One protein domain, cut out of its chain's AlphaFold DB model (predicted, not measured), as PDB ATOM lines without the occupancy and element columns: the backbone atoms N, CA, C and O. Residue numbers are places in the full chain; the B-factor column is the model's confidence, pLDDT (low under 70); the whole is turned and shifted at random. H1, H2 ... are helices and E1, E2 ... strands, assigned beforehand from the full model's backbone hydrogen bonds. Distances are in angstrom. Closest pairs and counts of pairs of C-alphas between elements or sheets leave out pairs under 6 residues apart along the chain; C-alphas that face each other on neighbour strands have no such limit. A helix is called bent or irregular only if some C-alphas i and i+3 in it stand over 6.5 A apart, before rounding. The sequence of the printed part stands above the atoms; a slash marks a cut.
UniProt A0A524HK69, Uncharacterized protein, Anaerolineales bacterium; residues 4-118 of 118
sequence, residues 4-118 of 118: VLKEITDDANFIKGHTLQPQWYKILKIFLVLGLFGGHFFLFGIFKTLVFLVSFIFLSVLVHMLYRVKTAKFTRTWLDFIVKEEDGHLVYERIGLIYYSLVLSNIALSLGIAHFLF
ATOM      1  N   VAL A   4     -40.657 -44.224  26.232       49.41
ATOM      2  CA  VAL A   4     -39.985 -43.994  27.523       49.41
ATOM      3  C   VAL A   4     -38.805 -44.942  27.762       49.41
ATOM      4  O   VAL A   4     -37.761 -44.529  28.246       49.41
ATOM      5  N   LEU A   5     -38.938 -46.224  27.413       49.28
ATOM      6  CA  LEU A   5     -37.874 -47.209  27.634       49.28
ATOM      7  C   LEU A   5     -36.688 -46.965  26.691       49.28
ATOM      8  O   LEU A   5     -35.537 -47.172  27.067       49.28
ATOM      9  N   LYS A   6     -36.989 -46.513  25.468       52.41
ATOM     10  CA  LYS A   6     -35.985 -46.096  24.491       52.41
ATOM     11  C   LYS A   6     -35.250 -44.844  24.980       52.41
ATOM     12  O   LYS A   6     -34.033 -44.875  25.042       52.41
ATOM     13  N   GLU A   7     -35.978 -43.836  25.461       45.56
ATOM     14  CA  GLU A   7     -35.402 -42.621  26.062       45.56
ATOM     15  C   GLU A   7     -34.508 -42.921  27.272       45.56
ATOM     16  O   GLU A   7     -33.395 -42.420  27.340       45.56
ATOM     17  N   ILE A   8     -34.933 -43.799  28.189       52.12
ATOM     18  CA  ILE A   8     -34.110 -44.208  29.343       52.12
ATOM     19  C   ILE A   8     -32.822 -44.902  28.885       52.12
ATOM     20  O   ILE A   8     -31.760 -44.712  29.477       52.12
ATOM     21  N   THR A   9     -32.909 -45.724  27.839       59.53
ATOM     22  CA  THR A   9     -31.750 -46.444  27.298       59.53
ATOM     23  C   THR A   9     -30.795 -45.486  26.583       59.53
ATOM     24  O   THR A   9     -29.581 -45.591  26.761       59.53
ATOM     25  N   ASP A  10     -31.332 -44.521  25.836       54.38
ATOM     26  CA  ASP A  10     -30.573 -43.479  25.145       54.38
ATOM     27  C   ASP A  10     -29.890 -42.537  26.155       54.38
ATOM     28  O   ASP A  10     -28.692 -42.292  26.032       54.38
ATOM     29  N   ASP A  11     -30.580 -42.126  27.226       48.31
ATOM     30  CA  ASP A  11     -30.016 -41.338  28.333       48.31
ATOM     31  C   ASP A  11     -28.934 -42.114  29.101       48.31
ATOM     32  O   ASP A  11     -27.886 -41.564  29.450       48.31
ATOM     33  N   ALA A  12     -29.136 -43.408  29.356       53.66
ATOM     34  CA  ALA A  12     -28.151 -44.243  30.042       53.66
ATOM     35  C   ALA A  12     -26.882 -44.453  29.197       53.66
ATOM     36  O   ALA A  12     -25.764 -44.405  29.721       53.66
ATOM     37  N   ASN A  13     -27.044 -44.654  27.887       57.84
ATOM     38  CA  ASN A  13     -25.932 -44.752  26.945       57.84
ATOM     39  C   ASN A  13     -25.229 -43.399  26.764       57.84
ATOM     40  O   ASN A  13     -24.000 -43.354  26.705       57.84
ATOM     41  N   PHE A  14     -25.983 -42.299  26.777       51.19
ATOM     42  CA  PHE A  14     -25.468 -40.936  26.771       51.19
ATOM     43  C   PHE A  14     -24.601 -40.649  28.002       51.19
ATOM     44  O   PHE A  14     -23.460 -40.218  27.856       51.19
ATOM     45  N   ILE A  15     -25.080 -40.978  29.209       54.06
ATOM     46  CA  ILE A  15     -24.326 -40.825  30.465       54.06
ATOM     47  C   ILE A  15     -23.047 -41.675  30.458       54.06
ATOM     48  O   ILE A  15     -22.004 -41.208  30.920       54.06
ATOM     49  N   LYS A  16     -23.096 -42.899  29.909       55.12
ATOM     50  CA  LYS A  16     -21.920 -43.777  29.768       55.12
ATOM     51  C   LYS A  16     -20.892 -43.258  28.760       55.12
ATOM     52  O   LYS A  16     -19.699 -43.431  28.989       55.12
ATOM     53  N   GLY A  17     -21.336 -42.636  27.666       48.59
ATOM     54  CA  GLY A  17     -20.463 -42.090  26.621       48.59
ATOM     55  C   GLY A  17     -19.914 -40.689  26.914       48.59
ATOM     56  O   GLY A  17     -19.035 -40.211  26.199       48.59
ATOM     57  N   HIS A  18     -20.417 -40.003  27.945       52.78
ATOM     58  CA  HIS A  18     -20.122 -38.589  28.158       52.78
ATOM     59  C   HIS A  18     -18.802 -38.315  28.895       52.78
ATOM     60  O   HIS A  18     -18.716 -38.303  30.126       52.78
ATOM     61  N   THR A  19     -17.788 -37.954  28.111       53.19
ATOM     62  CA  THR A  19     -16.524 -37.328  28.538       53.19
ATOM     63  C   THR A  19     -16.503 -35.810  28.301       53.19
ATOM     64  O   THR A  19     -15.431 -35.212  28.291       53.19
ATOM     65  N   LEU A  20     -17.656 -35.137  28.147       56.12
ATOM     66  CA  LEU A  20     -17.696 -33.687  27.856       56.12
ATOM     67  C   LEU A  20     -17.101 -32.792  28.953       56.12
ATOM     68  O   LEU A  20     -16.853 -31.607  28.728       56.12
ATOM     69  N   GLN A  21     -16.876 -33.332  30.149       57.41
ATOM     70  CA  GLN A  21     -16.289 -32.590  31.250       57.41
ATOM     71  C   GLN A  21     -15.268 -33.477  31.970       57.41
ATOM     72  O   GLN A  21     -15.633 -34.578  32.403       57.41
ATOM     73  N   PRO A  22     -14.007 -33.028  32.110       72.19
ATOM     74  CA  PRO A  22     -12.993 -33.773  32.837       72.19
ATOM     75  C   PRO A  22     -13.482 -34.145  34.239       72.19
ATOM     76  O   PRO A  22     -14.128 -33.337  34.911       72.19
ATOM     77  N   GLN A  23     -13.153 -35.349  34.708       75.19
ATOM     78  CA  GLN A  23     -13.604 -35.832  36.020       75.19
ATOM     79  C   GLN A  23     -13.183 -34.888  37.159       75.19
ATOM     80  O   GLN A  23     -13.969 -34.631  38.069       75.19
ATOM     81  N   TRP A  24     -11.997 -34.275  37.057       74.62
ATOM     82  CA  TRP A  24     -11.515 -33.285  38.027       74.62
ATOM     83  C   TRP A  24     -12.443 -32.071  38.156       74.62
ATOM     84  O   TRP A  24     -12.597 -31.530  39.245       74.62
ATOM     85  N   TYR A  25     -13.109 -31.658  37.074       76.50
ATOM     86  CA  TYR A  25     -13.996 -30.498  37.094       76.50
ATOM     87  C   TYR A  25     -15.332 -30.815  37.781       76.50
ATOM     88  O   TYR A  25     -15.891 -29.970  38.480       76.50
ATOM     89  N   LYS A  26     -15.824 -32.057  37.657       75.94
ATOM     90  CA  LYS A  26     -16.982 -32.536  38.433       75.94
ATOM     91  C   LYS A  26     -16.666 -32.537  39.929       75.94
ATOM     92  O   LYS A  26     -17.464 -32.054  40.726       75.94
ATOM     93  N   ILE A  27     -15.478 -33.021  40.287       80.88
ATOM     94  CA  ILE A  27     -14.980 -33.023  41.666       80.88
ATOM     95  C   ILE A  27     -14.863 -31.585  42.192       80.88
ATOM     96  O   ILE A  27     -15.381 -31.283  43.264       80.88
ATOM     97  N   LEU A  28     -14.272 -30.675  41.413       84.94
ATOM     98  CA  LEU A  28     -14.141 -29.262  41.775       84.94
ATOM     99  C   LEU A  28     -15.496 -28.613  42.093       84.94
ATOM    100  O   LEU A  28     -15.619 -27.934  43.107       84.94
ATOM    101  N   LYS A  29     -16.528 -28.850  41.272       81.69
ATOM    102  CA  LYS A  29     -17.887 -28.340  41.521       81.69
ATOM    103  C   LYS A  29     -18.438 -28.796  42.873       81.69
ATOM    104  O   LYS A  29     -18.998 -27.983  43.601       81.69
ATOM    105  N   ILE A  30     -18.256 -30.072  43.219       85.69
ATOM    106  CA  ILE A  30     -18.695 -30.612  44.513       85.69
ATOM    107  C   ILE A  30     -17.971 -29.888  45.652       85.69
ATOM    108  O   ILE A  30     -18.621 -29.425  46.586       85.69
ATOM    109  N   PHE A  31     -16.650 -29.716  45.553       90.94
ATOM    110  CA  PHE A  31     -15.877 -28.993  46.564       90.94
ATOM    111  C   PHE A  31     -16.265 -27.520  46.687       90.94
ATOM    112  O   PHE A  31     -16.298 -27.011  47.801       90.94
ATOM    113  N   LEU A  32     -16.598 -26.836  45.590       89.88
ATOM    114  CA  LEU A  32     -17.085 -25.454  45.642       89.88
ATOM    115  C   LEU A  32     -18.417 -25.355  46.391       89.88
ATOM    116  O   LEU A  32     -18.583 -24.479  47.235       89.88
ATOM    117  N   VAL A  33     -19.349 -26.273  46.125       88.94
ATOM    118  CA  VAL A  33     -20.650 -26.308  46.808       88.94
ATOM    119  C   VAL A  33     -20.479 -26.653  48.290       88.94
ATOM    120  O   VAL A  33     -21.036 -25.971  49.147       88.94
ATOM    121  N   LEU A  34     -19.669 -27.665  48.610       92.06
ATOM    122  CA  LEU A  34     -19.362 -28.029  49.996       92.06
ATOM    123  C   LEU A  34     -18.622 -26.911  50.730       92.06
ATOM    124  O   LEU A  34     -18.932 -26.641  51.882       92.06
ATOM    125  N   GLY A  35     -17.677 -26.243  50.070       94.31
ATOM    126  CA  GLY A  35     -16.954 -25.101  50.622       94.31
ATOM    127  C   GLY A  35     -17.881 -23.924  50.905       94.31
ATOM    128  O   GLY A  35     -17.772 -23.306  51.958       94.31
ATOM    129  N   LEU A  36     -18.847 -23.660  50.020       93.56
ATOM    130  CA  LEU A  36     -19.851 -22.620  50.220       93.56
ATOM    131  C   LEU A  36     -20.738 -22.920  51.436       93.56
ATOM    132  O   LEU A  36     -20.850 -22.082  52.328       93.56
ATOM    133  N   PHE A  37     -21.331 -24.116  51.514       94.00
ATOM    134  CA  PHE A  37     -22.189 -24.488  52.645       94.00
ATOM    135  C   PHE A  37     -21.407 -24.667  53.949       94.00
ATOM    136  O   PHE A  37     -21.865 -24.225  54.998       94.00
ATOM    137  N   GLY A  38     -20.224 -25.276  53.897       95.50
ATOM    138  CA  GLY A  38     -19.352 -25.476  55.054       95.50
ATOM    139  C   GLY A  38     -18.799 -24.159  55.597       95.50
ATOM    140  O   GLY A  38     -18.821 -23.938  56.804       95.50
ATOM    141  N   GLY A  39     -18.377 -23.252  54.714       95.75
ATOM    142  CA  GLY A  39     -17.952 -21.905  55.094       95.75
ATOM    143  C   GLY A  39     -19.100 -21.104  55.704       95.75
ATOM    144  O   GLY A  39     -18.939 -20.502  56.761       95.75
ATOM    145  N   HIS A  40     -20.286 -21.165  55.097       95.69
ATOM    146  CA  HIS A  40     -21.478 -20.523  55.645       95.69
ATOM    147  C   HIS A  40     -21.868 -21.094  57.021       95.69
ATOM    148  O   HIS A  40     -22.153 -20.338  57.947       95.69
ATOM    149  N   PHE A  41     -21.816 -22.418  57.185       96.75
ATOM    150  CA  PHE A  41     -22.039 -23.092  58.465       96.75
ATOM    151  C   PHE A  41     -21.060 -22.634  59.540       96.75
ATOM    152  O   PHE A  41     -21.482 -22.324  60.651       96.75
ATOM    153  N   PHE A  42     -19.776 -22.558  59.203       97.19
ATOM    154  CA  PHE A  42     -18.742 -22.130  60.136       97.19
ATOM    155  C   PHE A  42     -18.927 -20.672  60.586       97.19
ATOM    156  O   PHE A  42     -18.736 -20.369  61.759       97.19
ATOM    157  N   LEU A  43     -19.325 -19.778  59.676       96.19
ATOM    158  CA  LEU A  43     -19.461 -18.345  59.961       96.19
ATOM    159  C   LEU A  43     -20.790 -17.968  60.632       96.19
ATOM    160  O   LEU A  43     -20.819 -17.062  61.461       96.19
ATOM    161  N   PHE A  44     -21.891 -18.634  60.272       95.31
ATOM    162  CA  PHE A  44     -23.251 -18.201  60.630       95.31
ATOM    163  C   PHE A  44     -24.091 -19.271  61.339       95.31
ATOM    164  O   PHE A  44     -25.232 -19.012  61.727       95.31
ATOM    165  N   GLY A  45     -23.539 -20.470  61.532       95.06
ATOM    166  CA  GLY A  45     -24.172 -21.559  62.265       95.06
ATOM    167  C   GLY A  45     -25.175 -22.384  61.455       95.06
ATOM    168  O   GLY A  45     -25.477 -22.131  60.283       95.06
ATOM    169  N   ILE A  46     -25.705 -23.424  62.108       95.38
ATOM    170  CA  ILE A  46     -26.539 -24.444  61.460       95.38
ATOM    171  C   ILE A  46     -27.874 -23.897  60.962       95.38
ATOM    172  O   ILE A  46     -28.287 -24.225  59.855       95.38
ATOM    173  N   PHE A  47     -28.533 -23.040  61.744       95.12
ATOM    174  CA  PHE A  47     -29.879 -22.570  61.425       95.12
ATOM    175  C   PHE A  47     -29.904 -21.762  60.125       95.12
ATOM    176  O   PHE A  47     -30.618 -22.125  59.191       95.12
ATOM    177  N   LYS A  48     -29.047 -20.737  60.007       93.88
ATOM    178  CA  LYS A  48     -28.948 -19.935  58.777       93.88
ATOM    179  C   LYS A  48     -28.510 -20.780  57.586       93.88
ATOM    180  O   LYS A  48     -28.981 -20.577  56.474       93.88
ATOM    181  N   THR A  49     -27.651 -21.771  57.817       95.56
ATOM    182  CA  THR A  49     -27.211 -22.690  56.760       95.56
ATOM    183  C   THR A  49     -28.341 -23.576  56.255       95.56
ATOM    184  O   THR A  49     -28.447 -23.789  55.051       95.56
ATOM    185  N   LEU A  50     -29.218 -24.058  57.138       95.50
ATOM    186  CA  LEU A  50     -30.403 -24.813  56.736       95.50
ATOM    187  C   LEU A  50     -31.366 -23.947  55.922       95.50
ATOM    188  O   LEU A  50     -31.827 -24.391  54.872       95.50
ATOM    189  N   VAL A  51     -31.620 -22.705  56.347       95.69
ATOM    190  CA  VAL A  51     -32.455 -21.764  55.580       95.69
ATOM    191  C   VAL A  51     -31.845 -21.494  54.203       95.69
ATOM    192  O   VAL A  51     -32.556 -21.555  53.197       95.69
ATOM    193  N   PHE A  52     -30.532 -21.263  54.137       95.75
ATOM    194  CA  PHE A  52     -29.806 -21.084  52.881       95.75
ATOM    195  C   PHE A  52     -29.947 -22.310  51.970       95.75
ATOM    196  O   PHE A  52     -30.335 -22.167  50.812       95.75
ATOM    197  N   LEU A  53     -29.704 -23.516  52.490       94.88
ATOM    198  CA  LEU A  53     -29.798 -24.769  51.739       94.88
ATOM    199  C   LEU A  53     -31.209 -25.010  51.192       94.88
ATOM    200  O   LEU A  53     -31.369 -25.307  50.008       94.88
ATOM    201  N   VAL A  54     -32.233 -24.870  52.037       95.31
ATOM    202  CA  VAL A  54     -33.633 -25.077  51.643       95.31
ATOM    203  C   VAL A  54     -34.040 -24.070  50.571       95.31
ATOM    204  O   VAL A  54     -34.603 -24.465  49.550       95.31
ATOM    205  N   SER A  55     -33.694 -22.794  50.755       95.06
ATOM    206  CA  SER A  55     -33.984 -21.735  49.779       95.06
ATOM    207  C   SER A  55     -33.283 -21.995  48.446       95.06
ATOM    208  O   SER A  55     -33.909 -21.910  47.391       95.06
ATOM    209  N   PHE A  56     -32.014 -22.407  48.495       94.06
ATOM    210  CA  PHE A  56     -31.206 -22.717  47.319       94.06
ATOM    211  C   PHE A  56     -31.765 -23.885  46.511       94.06
ATOM    212  O   PHE A  56     -31.847 -23.805  45.280       94.06
ATOM    213  N   ILE A  57     -32.171 -24.965  47.182       92.50
ATOM    214  CA  ILE A  57     -32.793 -26.121  46.528       92.50
ATOM    215  C   ILE A  57     -34.145 -25.719  45.938       92.50
ATOM    216  O   ILE A  57     -34.414 -26.013  44.774       92.50
ATOM    217  N   PHE A  58     -34.977 -25.014  46.704       92.94
ATOM    218  CA  PHE A  58     -36.301 -24.590  46.260       92.94
ATOM    219  C   PHE A  58     -36.236 -23.705  45.009       92.94
ATOM    220  O   PHE A  58     -36.891 -23.993  44.006       92.94
ATOM    221  N   LEU A  59     -35.390 -22.675  45.021       90.38
ATOM    222  CA  LEU A  59     -35.180 -21.793  43.874       90.38
ATOM    223  C   LEU A  59     -34.561 -22.534  42.679       90.38
ATOM    224  O   LEU A  59     -34.989 -22.310  41.547       90.38
ATOM    225  N   SER A  60     -33.627 -23.467  42.906       87.88
ATOM    226  CA  SER A  60     -33.090 -24.327  41.834       87.88
ATOM    227  C   SER A  60     -34.201 -25.116  41.142       87.88
ATOM    228  O   SER A  60     -34.263 -25.172  39.913       87.88
ATOM    229  N   VAL A  61     -35.102 -25.711  41.928       86.25
ATOM    230  CA  VAL A  61     -36.248 -26.462  41.408       86.25
ATOM    231  C   VAL A  61     -37.195 -25.539  40.648       86.25
ATOM    232  O   VAL A  61     -37.620 -25.898  39.551       86.25
ATOM    233  N   LEU A  62     -37.494 -24.344  41.165       86.06
ATOM    234  CA  LEU A  62     -38.347 -23.374  40.473       86.06
ATOM    235  C   LEU A  62     -37.768 -22.952  39.122       86.06
ATOM    236  O   LEU A  62     -38.485 -22.982  38.123       86.06
ATOM    237  N   VAL A  63     -36.480 -22.602  39.070       81.75
ATOM    238  CA  VAL A  63     -35.791 -22.266  37.814       81.75
ATOM    239  C   VAL A  63     -35.880 -23.437  36.836       81.75
ATOM    240  O   VAL A  63     -36.193 -23.235  35.661       81.75
ATOM    241  N   HIS A  64     -35.686 -24.666  37.321       76.38
ATOM    242  CA  HIS A  64     -35.784 -25.867  36.495       76.38
ATOM    243  C   HIS A  64     -37.189 -26.071  35.928       76.38
ATOM    244  O   HIS A  64     -37.355 -26.323  34.735       76.38
ATOM    245  N   MET A  65     -38.220 -25.923  36.759       76.81
ATOM    246  CA  MET A  65     -39.611 -26.055  36.324       76.81
ATOM    247  C   MET A  65     -40.000 -24.944  35.349       76.81
ATOM    248  O   MET A  65     -40.618 -25.225  34.326       76.81
ATOM    249  N   LEU A  66     -39.583 -23.702  35.599       77.06
ATOM    250  CA  LEU A  66     -39.838 -22.577  34.702       77.06
ATOM    251  C   LEU A  66     -39.168 -22.787  33.341       77.06
ATOM    252  O   LEU A  66     -39.808 -22.601  32.306       77.06
ATOM    253  N   TYR A  67     -37.912 -23.242  33.328       70.56
ATOM    254  CA  TYR A  67     -37.216 -23.607  32.096       70.56
ATOM    255  C   TYR A  67     -37.953 -24.719  31.339       70.56
ATOM    256  O   TYR A  67     -38.169 -24.610  30.129       70.56
ATOM    257  N   ARG A  68     -38.401 -25.767  32.040       69.44
ATOM    258  CA  ARG A  68     -39.169 -26.875  31.448       69.44
ATOM    259  C   ARG A  68     -40.484 -26.411  30.834       69.44
ATOM    260  O   ARG A  68     -40.765 -26.759  29.690       69.44
ATOM    261  N   VAL A  69     -41.255 -25.595  31.551       71.00
ATOM    262  CA  VAL A  69     -42.533 -25.048  31.067       71.00
ATOM    263  C   VAL A  69     -42.316 -24.182  29.828       71.00
ATOM    264  O   VAL A  69     -43.047 -24.314  28.852       71.00
ATOM    265  N   LYS A  70     -41.286 -23.328  29.826       66.62
ATOM    266  CA  LYS A  70     -40.995 -22.432  28.697       66.62
ATOM    267  C   LYS A  70     -40.447 -23.148  27.466       66.62
ATOM    268  O   LYS A  70     -40.654 -22.667  26.358       66.62
ATOM    269  N   THR A  71     -39.748 -24.267  27.639       62.91
ATOM    270  CA  THR A  71     -39.120 -24.993  26.524       62.91
ATOM    271  C   THR A  71     -39.914 -26.207  26.048       62.91
ATOM    272  O   THR A  71     -39.523 -26.799  25.046       62.91
ATOM    273  N   ALA A  72     -40.994 -26.591  26.743       57.75
ATOM    274  CA  ALA A  72     -41.786 -27.806  26.499       57.75
ATOM    275  C   ALA A  72     -40.950 -29.106  26.431       57.75
ATOM    276  O   ALA A  72     -41.399 -30.132  25.919       57.75
ATOM    277  N   LYS A  73     -39.719 -29.080  26.958       52.44
ATOM    278  CA  LYS A  73     -38.774 -30.199  26.941       52.44
ATOM    279  C   LYS A  73     -38.746 -30.855  28.319       52.44
ATOM    280  O   LYS A  73     -38.010 -30.446  29.216       52.44
ATOM    281  N   PHE A  74     -39.552 -31.902  28.486       46.38
ATOM    282  CA  PHE A  74     -39.587 -32.716  29.709       46.38
ATOM    283  C   PHE A  74     -38.409 -33.701  29.821       46.38
ATOM    284  O   PHE A  74     -38.123 -34.188  30.912       46.38
ATOM    285  N   THR A  75     -37.662 -33.916  28.739       44.34
ATOM    286  CA  THR A  75     -36.625 -34.954  28.631       44.34
ATOM    287  C   THR A  75     -35.189 -34.450  28.784       44.34
ATOM    288  O   THR A  75     -34.261 -35.245  28.757       44.34
ATOM    289  N   ARG A  76     -34.950 -33.142  28.966       47.56
ATOM    290  CA  ARG A  76     -33.572 -32.646  29.122       47.56
ATOM    291  C   ARG A  76     -33.049 -32.850  30.545       47.56
ATOM    292  O   ARG A  76     -33.678 -32.435  31.523       47.56
ATOM    293  N   THR A  77     -31.892 -33.498  30.634       47.50
ATOM    294  CA  THR A  77     -31.121 -33.694  31.863       47.50
ATOM    295  C   THR A  77     -30.379 -32.406  32.243       47.50
ATOM    296  O   THR A  77     -30.164 -31.533  31.407       47.50
ATOM    297  N   TRP A  78     -29.985 -32.280  33.515       47.06
ATOM    298  CA  TRP A  78     -29.204 -31.162  34.086       47.06
ATOM    299  C   TRP A  78     -27.796 -30.987  33.485       47.06
ATOM    300  O   TRP A  78     -26.986 -30.223  34.006       47.06
ATOM    301  N   LEU A  79     -27.458 -31.735  32.437       49.22
ATOM    302  CA  LEU A  79     -26.156 -31.640  31.804       49.22
ATOM    303  C   LEU A  79     -26.040 -30.291  31.088       49.22
ATOM    304  O   LEU A  79     -26.963 -29.880  30.390       49.22
ATOM    305  N   ASP A  80     -24.897 -29.628  31.302       53.06
ATOM    306  CA  ASP A  80     -24.512 -28.272  30.867       53.06
ATOM    307  C   ASP A  80     -24.493 -28.068  29.326       53.06
ATOM    308  O   ASP A  80     -23.712 -27.268  28.802       53.06
ATOM    309  N   PHE A  81     -25.319 -28.789  28.563       52.41
ATOM    310  CA  PHE A  81     -25.269 -28.839  27.110       52.41
ATOM    311  C   PHE A  81     -26.654 -28.721  26.478       52.41
ATOM    312  O   PHE A  81     -27.609 -29.421  26.824       52.41
ATOM    313  N   ILE A  82     -26.755 -27.837  25.490       55.09
ATOM    314  CA  ILE A  82     -27.871 -27.854  24.554       55.09
ATOM    315  C   ILE A  82     -27.537 -28.947  23.545       55.09
ATOM    316  O   ILE A  82     -26.635 -28.783  22.731       55.09
ATOM    317  N   VAL A  83     -28.269 -30.056  23.597       54.75
ATOM    318  CA  VAL A  83     -28.229 -31.062  22.531       54.75
ATOM    319  C   VAL A  83     -29.131 -30.569  21.399       54.75
ATOM    320  O   VAL A  83     -30.355 -30.489  21.580       54.75
ATOM    321  N   LYS A  84     -28.538 -30.154  20.280       59.84
ATOM    322  CA  LYS A  84     -29.234 -29.863  19.021       59.84
ATOM    323  C   LYS A  84     -29.045 -31.053  18.085       59.84
ATOM    324  O   LYS A  84     -28.000 -31.684  18.107       59.84
ATOM    325  N   GLU A  85     -30.062 -31.373  17.303       55.62
ATOM    326  CA  GLU A  85     -29.938 -32.338  16.214       55.62
ATOM    327  C   GLU A  85     -29.799 -31.521  14.927       55.62
ATOM    328  O   GLU A  85     -30.731 -30.808  14.557       55.62
ATOM    329  N   GLU A  86     -28.618 -31.552  14.313       69.75
ATOM    330  CA  GLU A  86     -28.336 -30.949  13.004       69.75
ATOM    331  C   GLU A  86     -27.923 -32.078  12.057       69.75
ATOM    332  O   GLU A  86     -27.035 -32.866  12.380       69.75
ATOM    333  N   ASP A  87     -28.618 -32.205  10.923       62.09
ATOM    334  CA  ASP A  87     -28.354 -33.204   9.877       62.09
ATOM    335  C   ASP A  87     -28.219 -34.659  10.378       62.09
ATOM    336  O   ASP A  87     -27.374 -35.426   9.921       62.09
ATOM    337  N   GLY A  88     -29.059 -35.063  11.340       68.06
ATOM    338  CA  GLY A  88     -29.051 -36.420  11.910       68.06
ATOM    339  C   GLY A  88     -27.904 -36.690  12.893       68.06
ATOM    340  O   GLY A  88     -27.752 -37.816  13.371       68.06
ATOM    341  N   HIS A  89     -27.118 -35.667  13.234       50.72
ATOM    342  CA  HIS A  89     -26.057 -35.725  14.230       50.72
ATOM    343  C   HIS A  89     -26.410 -34.887  15.466       50.72
ATOM    344  O   HIS A  89     -26.922 -33.771  15.381       50.72
ATOM    345  N   LEU A  90     -26.116 -35.428  16.652       59.62
ATOM    346  CA  LEU A  90     -26.276 -34.708  17.917       59.62
ATOM    347  C   LEU A  90     -25.101 -33.736  18.102       59.62
ATOM    348  O   LEU A  90     -23.978 -34.153  18.386       59.62
ATOM    349  N   VAL A  91     -25.372 -32.441  17.960       59.69
ATOM    350  CA  VAL A  91     -24.440 -31.340  18.215       59.69
ATOM    351  C   VAL A  91     -24.601 -30.863  19.657       59.69
ATOM    352  O   VAL A  91     -25.697 -30.522  20.113       59.69
ATOM    353  N   TYR A  92     -23.487 -30.838  20.389       60.91
ATOM    354  CA  TYR A  92     -23.431 -30.429  21.793       60.91
ATOM    355  C   TYR A  92     -22.914 -28.995  21.906       60.91
ATOM    356  O   TYR A  92     -21.716 -28.747  21.780       60.91
ATOM    357  N   GLU A  93     -23.799 -28.042  22.186       55.62
ATOM    358  CA  GLU A  93     -23.399 -26.663  22.477       55.62
ATOM    359  C   GLU A  93     -23.232 -26.453  23.983       55.62
ATOM    360  O   GLU A  93     -24.055 -26.909  24.782       55.62
ATOM    361  N   ARG A  94     -22.189 -25.713  24.385       53.44
ATOM    362  CA  ARG A  94     -22.033 -25.263  25.775       53.44
ATOM    363  C   ARG A  94     -23.245 -24.427  26.170       53.44
ATOM    364  O   ARG A  94     -23.531 -23.415  25.531       53.44
ATOM    365  N   ILE A  95     -23.901 -24.788  27.270       56.91
ATOM    366  CA  ILE A  95     -24.826 -23.878  27.939       56.91
ATOM    367  C   ILE A  95     -23.997 -22.680  28.423       56.91
ATOM    368  O   ILE A  95     -23.152 -22.783  29.314       56.91
ATOM    369  N   GLY A  96     -24.172 -21.558  27.726       54.72
ATOM    370  CA  GLY A  96     -23.395 -20.340  27.911       54.72
ATOM    371  C   GLY A  96     -23.650 -19.632  29.245       54.72
ATOM    372  O   GLY A  96     -24.414 -20.083  30.098       54.72
ATOM    373  N   LEU A  97     -23.004 -18.472  29.368       60.25
ATOM    374  CA  LEU A  97     -22.935 -17.538  30.504       60.25
ATOM    375  C   LEU A  97     -24.236 -17.404  31.325       60.25
ATOM    376  O   LEU A  97     -24.183 -17.303  32.544       60.25
ATOM    377  N   ILE A  98     -25.397 -17.502  30.672       65.62
ATOM    378  CA  ILE A  98     -26.735 -17.454  31.281       65.62
ATOM    379  C   ILE A  98     -26.913 -18.473  32.416       65.62
ATOM    380  O   ILE A  98     -27.471 -18.122  33.450       65.62
ATOM    381  N   TYR A  99     -26.444 -19.715  32.269       68.38
ATOM    382  CA  TYR A  99     -26.612 -20.720  33.328       68.38
ATOM    383  C   TYR A  99     -25.780 -20.399  34.562       68.38
ATOM    384  O   TYR A  99     -26.296 -20.432  35.676       68.38
ATOM    385  N   TYR A 100     -24.517 -20.017  34.369       73.12
ATOM    386  CA  TYR A 100     -23.669 -19.580  35.475       73.12
ATOM    387  C   TYR A 100     -24.242 -18.330  36.149       73.12
ATOM    388  O   TYR A 100     -24.247 -18.260  37.374       73.12
ATOM    389  N   SER A 101     -24.816 -17.400  35.379       73.56
ATOM    390  CA  SER A 101     -25.548 -16.258  35.933       73.56
ATOM    391  C   SER A 101     -26.749 -16.696  36.767       73.56
ATOM    392  O   SER A 101     -26.907 -16.204  37.875       73.56
ATOM    393  N   LEU A 102     -27.558 -17.654  36.300       79.31
ATOM    394  CA  LEU A 102     -28.700 -18.174  37.064       79.31
ATOM    395  C   LEU A 102     -28.266 -18.878  38.354       79.31
ATOM    396  O   LEU A 102     -28.899 -18.685  39.390       79.31
ATOM    397  N   VAL A 103     -27.179 -19.652  38.320       83.00
ATOM    398  CA  VAL A 103     -26.604 -20.280  39.519       83.00
ATOM    399  C   VAL A 103     -26.130 -19.213  40.508       83.00
ATOM    400  O   VAL A 103     -26.470 -19.288  41.686       83.00
ATOM    401  N   LEU A 104     -25.402 -18.194  40.045       87.38
ATOM    402  CA  LEU A 104     -24.944 -17.088  40.894       87.38
ATOM    403  C   LEU A 104     -26.115 -16.287  41.474       87.38
ATOM    404  O   LEU A 104     -26.118 -15.999  42.669       87.38
ATOM    405  N   SER A 105     -27.133 -15.977  40.668       88.81
ATOM    406  CA  SER A 105     -28.361 -15.327  41.136       88.81
ATOM    407  C   SER A 105     -29.076 -16.175  42.181       88.81
ATOM    408  O   SER A 105     -29.533 -15.638  43.186       88.81
ATOM    409  N   ASN A 106     -29.135 -17.495  41.988       92.06
ATOM    410  CA  ASN A 106     -29.733 -18.398  42.958       92.06
ATOM    411  C   ASN A 106     -28.972 -18.388  44.295       92.06
ATOM    412  O   ASN A 106     -29.585 -18.253  45.352       92.06
ATOM    413  N   ILE A 107     -27.636 -18.466  44.256       92.69
ATOM    414  CA  ILE A 107     -26.794 -18.355  45.457       92.69
ATOM    415  C   ILE A 107     -27.058 -17.023  46.168       92.69
ATOM    416  O   ILE A 107     -27.345 -17.020  47.363       92.69
ATOM    417  N   ALA A 108     -27.020 -15.905  45.438       93.81
ATOM    418  CA  ALA A 108     -27.212 -14.570  46.002       93.81
ATOM    419  C   ALA A 108     -28.596 -14.396  46.648       93.81
ATOM    420  O   ALA A 108     -28.691 -13.905  47.770       93.81
ATOM    421  N   LEU A 109     -29.663 -14.839  45.976       95.06
ATOM    422  CA  LEU A 109     -31.026 -14.774  46.508       95.06
ATOM    423  C   LEU A 109     -31.192 -15.657  47.744       95.06
ATOM    424  O   LEU A 109     -31.785 -15.229  48.729       95.06
ATOM    425  N   SER A 110     -30.640 -16.868  47.715       94.06
ATOM    426  CA  SER A 110     -30.747 -17.812  48.830       94.06
ATOM    427  C   SER A 110     -29.994 -17.323  50.067       94.06
ATOM    428  O   SER A 110     -30.502 -17.451  51.178       94.06
ATOM    429  N   LEU A 111     -28.817 -16.717  49.881       93.88
ATOM    430  CA  LEU A 111     -28.094 -16.030  50.955       93.88
ATOM    431  C   LEU A 111     -28.886 -14.824  51.467       93.88
ATOM    432  O   LEU A 111     -29.017 -14.645  52.674       93.88
ATOM    433  N   GLY A 112     -29.474 -14.030  50.568       93.81
ATOM    434  CA  GLY A 112     -30.334 -12.912  50.949       93.81
ATOM    435  C   GLY A 112     -31.506 -13.355  51.827       93.81
ATOM    436  O   GLY A 112     -31.738 -12.773  52.882       93.81
ATOM    437  N   ILE A 113     -32.192 -14.437  51.454       92.69
ATOM    438  CA  ILE A 113     -33.269 -15.026  52.262       92.69
ATOM    439  C   ILE A 113     -32.738 -15.454  53.637       92.69
ATOM    440  O   ILE A 113     -33.326 -15.098  54.655       92.69
ATOM    441  N   ALA A 114     -31.609 -16.161  53.682       94.56
ATOM    442  CA  ALA A 114     -31.038 -16.679  54.923       94.56
ATOM    443  C   ALA A 114     -30.497 -15.610  55.888       94.56
ATOM    444  O   ALA A 114     -30.297 -15.915  57.061       94.56
ATOM    445  N   HIS A 115     -30.220 -14.395  55.407       92.94
ATOM    446  CA  HIS A 115     -29.645 -13.317  56.216       92.94
ATOM    447  C   HIS A 115     -30.599 -12.161  56.507       92.94
ATOM    448  O   HIS A 115     -30.461 -11.530  57.554       92.94
ATOM    449  N   PHE A 116     -31.515 -11.850  55.589       93.56
ATOM    450  CA  PHE A 116     -32.424 -10.710  55.728       93.56
ATOM    451  C   PHE A 116     -33.812 -11.110  56.220       93.56
ATOM    452  O   PHE A 116     -34.507 -10.268  56.781       93.56
ATOM    453  N   LEU A 117     -34.226 -12.364  56.011       84.44
ATOM    454  CA  LEU A 117     -35.541 -12.850  56.444       84.44
ATOM    455  C   LEU A 117     -35.468 -13.751  57.689       84.44
ATOM    456  O   LEU A 117     -36.487 -13.916  58.356       84.44
ATOM    457  N   PHE A 118     -34.290 -14.301  58.009       75.94
ATOM    458  CA  PHE A 118     -34.038 -15.216  59.129       75.94
ATOM    459  C   PHE A 118     -32.660 -14.945  59.759       75.94
ATOM    460  O   PHE A 118     -32.453 -15.264  60.949       75.94
TER     461      PHE A 118
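What this domain is: This is residues 4 to 118 of the 118 residues of an uncharacterized protein of Anaerolineales bacterium (UniProt A0A524HK69). A long helix, H2, folds back on itself as an open V, its arms H2a and H2b meeting around residues 43 to 46, and H3 packs on the part of H2b nearer that corner. Toward the open end of the V, a two-stranded hairpin, E1 and E2, makes the far end of the long axis, and H1 lies there too, touching no helix; residues 22 to 35, of which 23 to 35 belong to H2, stand free. The printed part has 115 residues with three named helices and two named strands, in the order H1, H2, E1, E2, H3; the class is mostly helix, and the sheet, order E1 - E2, is antiparallel. The whole is loose, with a radius of gyration of the C-alphas of 17.2 A, and elongated, spanning 52 by 32 by 28 A.

Where its parts are: Strand E1 is residues 81 to 86, 14.6 A from first to last C-alpha, and E2 is residues 89 to 94, 16.1 A. H3, residues 97 to 117, is 29.2 A long and ends with C-alpha 117 at (-35.541, -12.850, 56.444). H3 is neither bent nor irregular, but only just: C-alphas 114 and 117 are 6.1 A apart. H2, residues 23 to 71, was assigned as one helix by its hydrogen bonds but is bent: C-alphas 43 and 46 are 9.5 A apart. Its arm H2a, residues 23 to 43, is 30.2 A long, and its arm H2b, residues 46 to 71, is 37.1 A long and begins with C-alpha 46 at (-26.539, -24.444, 61.460). H1, residues 4 to 17, is 19.6 A long, with C-alpha 4 at (-39.985, -43.994, 27.523).

How they stand to each other: E1 and E2 form a hairpin of antiparallel strands, at 148 degrees between their directions. N 84 and O 91 are 2.9 A apart and N 91 and O 84 are 2.7 A apart, within hydrogen-bond range. E1 is apart from H3. H3 touches H2b, of which residues 48 to 60 alone take part; the closest C-alphas are those of Phe 52 and Ala 114, 5.0 A apart. These two run opposite ways at a steep tilt of 40 degrees. H2a, with residues 37 to 41 alone, touches residues 48 to 53 of H2b, and the closest C-alphas, those of Phe 41 and Thr 49, are 5.5 A apart. The two arms run opposite ways at a steep tilt of 44 degrees. H2a is apart from H3, and H1 is apart from H2a, H2b, E1, E2 and H3. In H1, H2a, H2b and H3 every O i to N i+4 pair is within hydrogen-bond range.

The domain as a whole: The two C-alphas farthest apart, those of Gly 45 and Asp 87, are 53.8 A apart. The printed part has no cut and no long link; the link from H2 to E1, 9 residues, is short, and the other links are tight. The mean pLDDT of the printed part is 74.3, and residues 4 to 21, residue 68 and residues 70 to 99 are under 70.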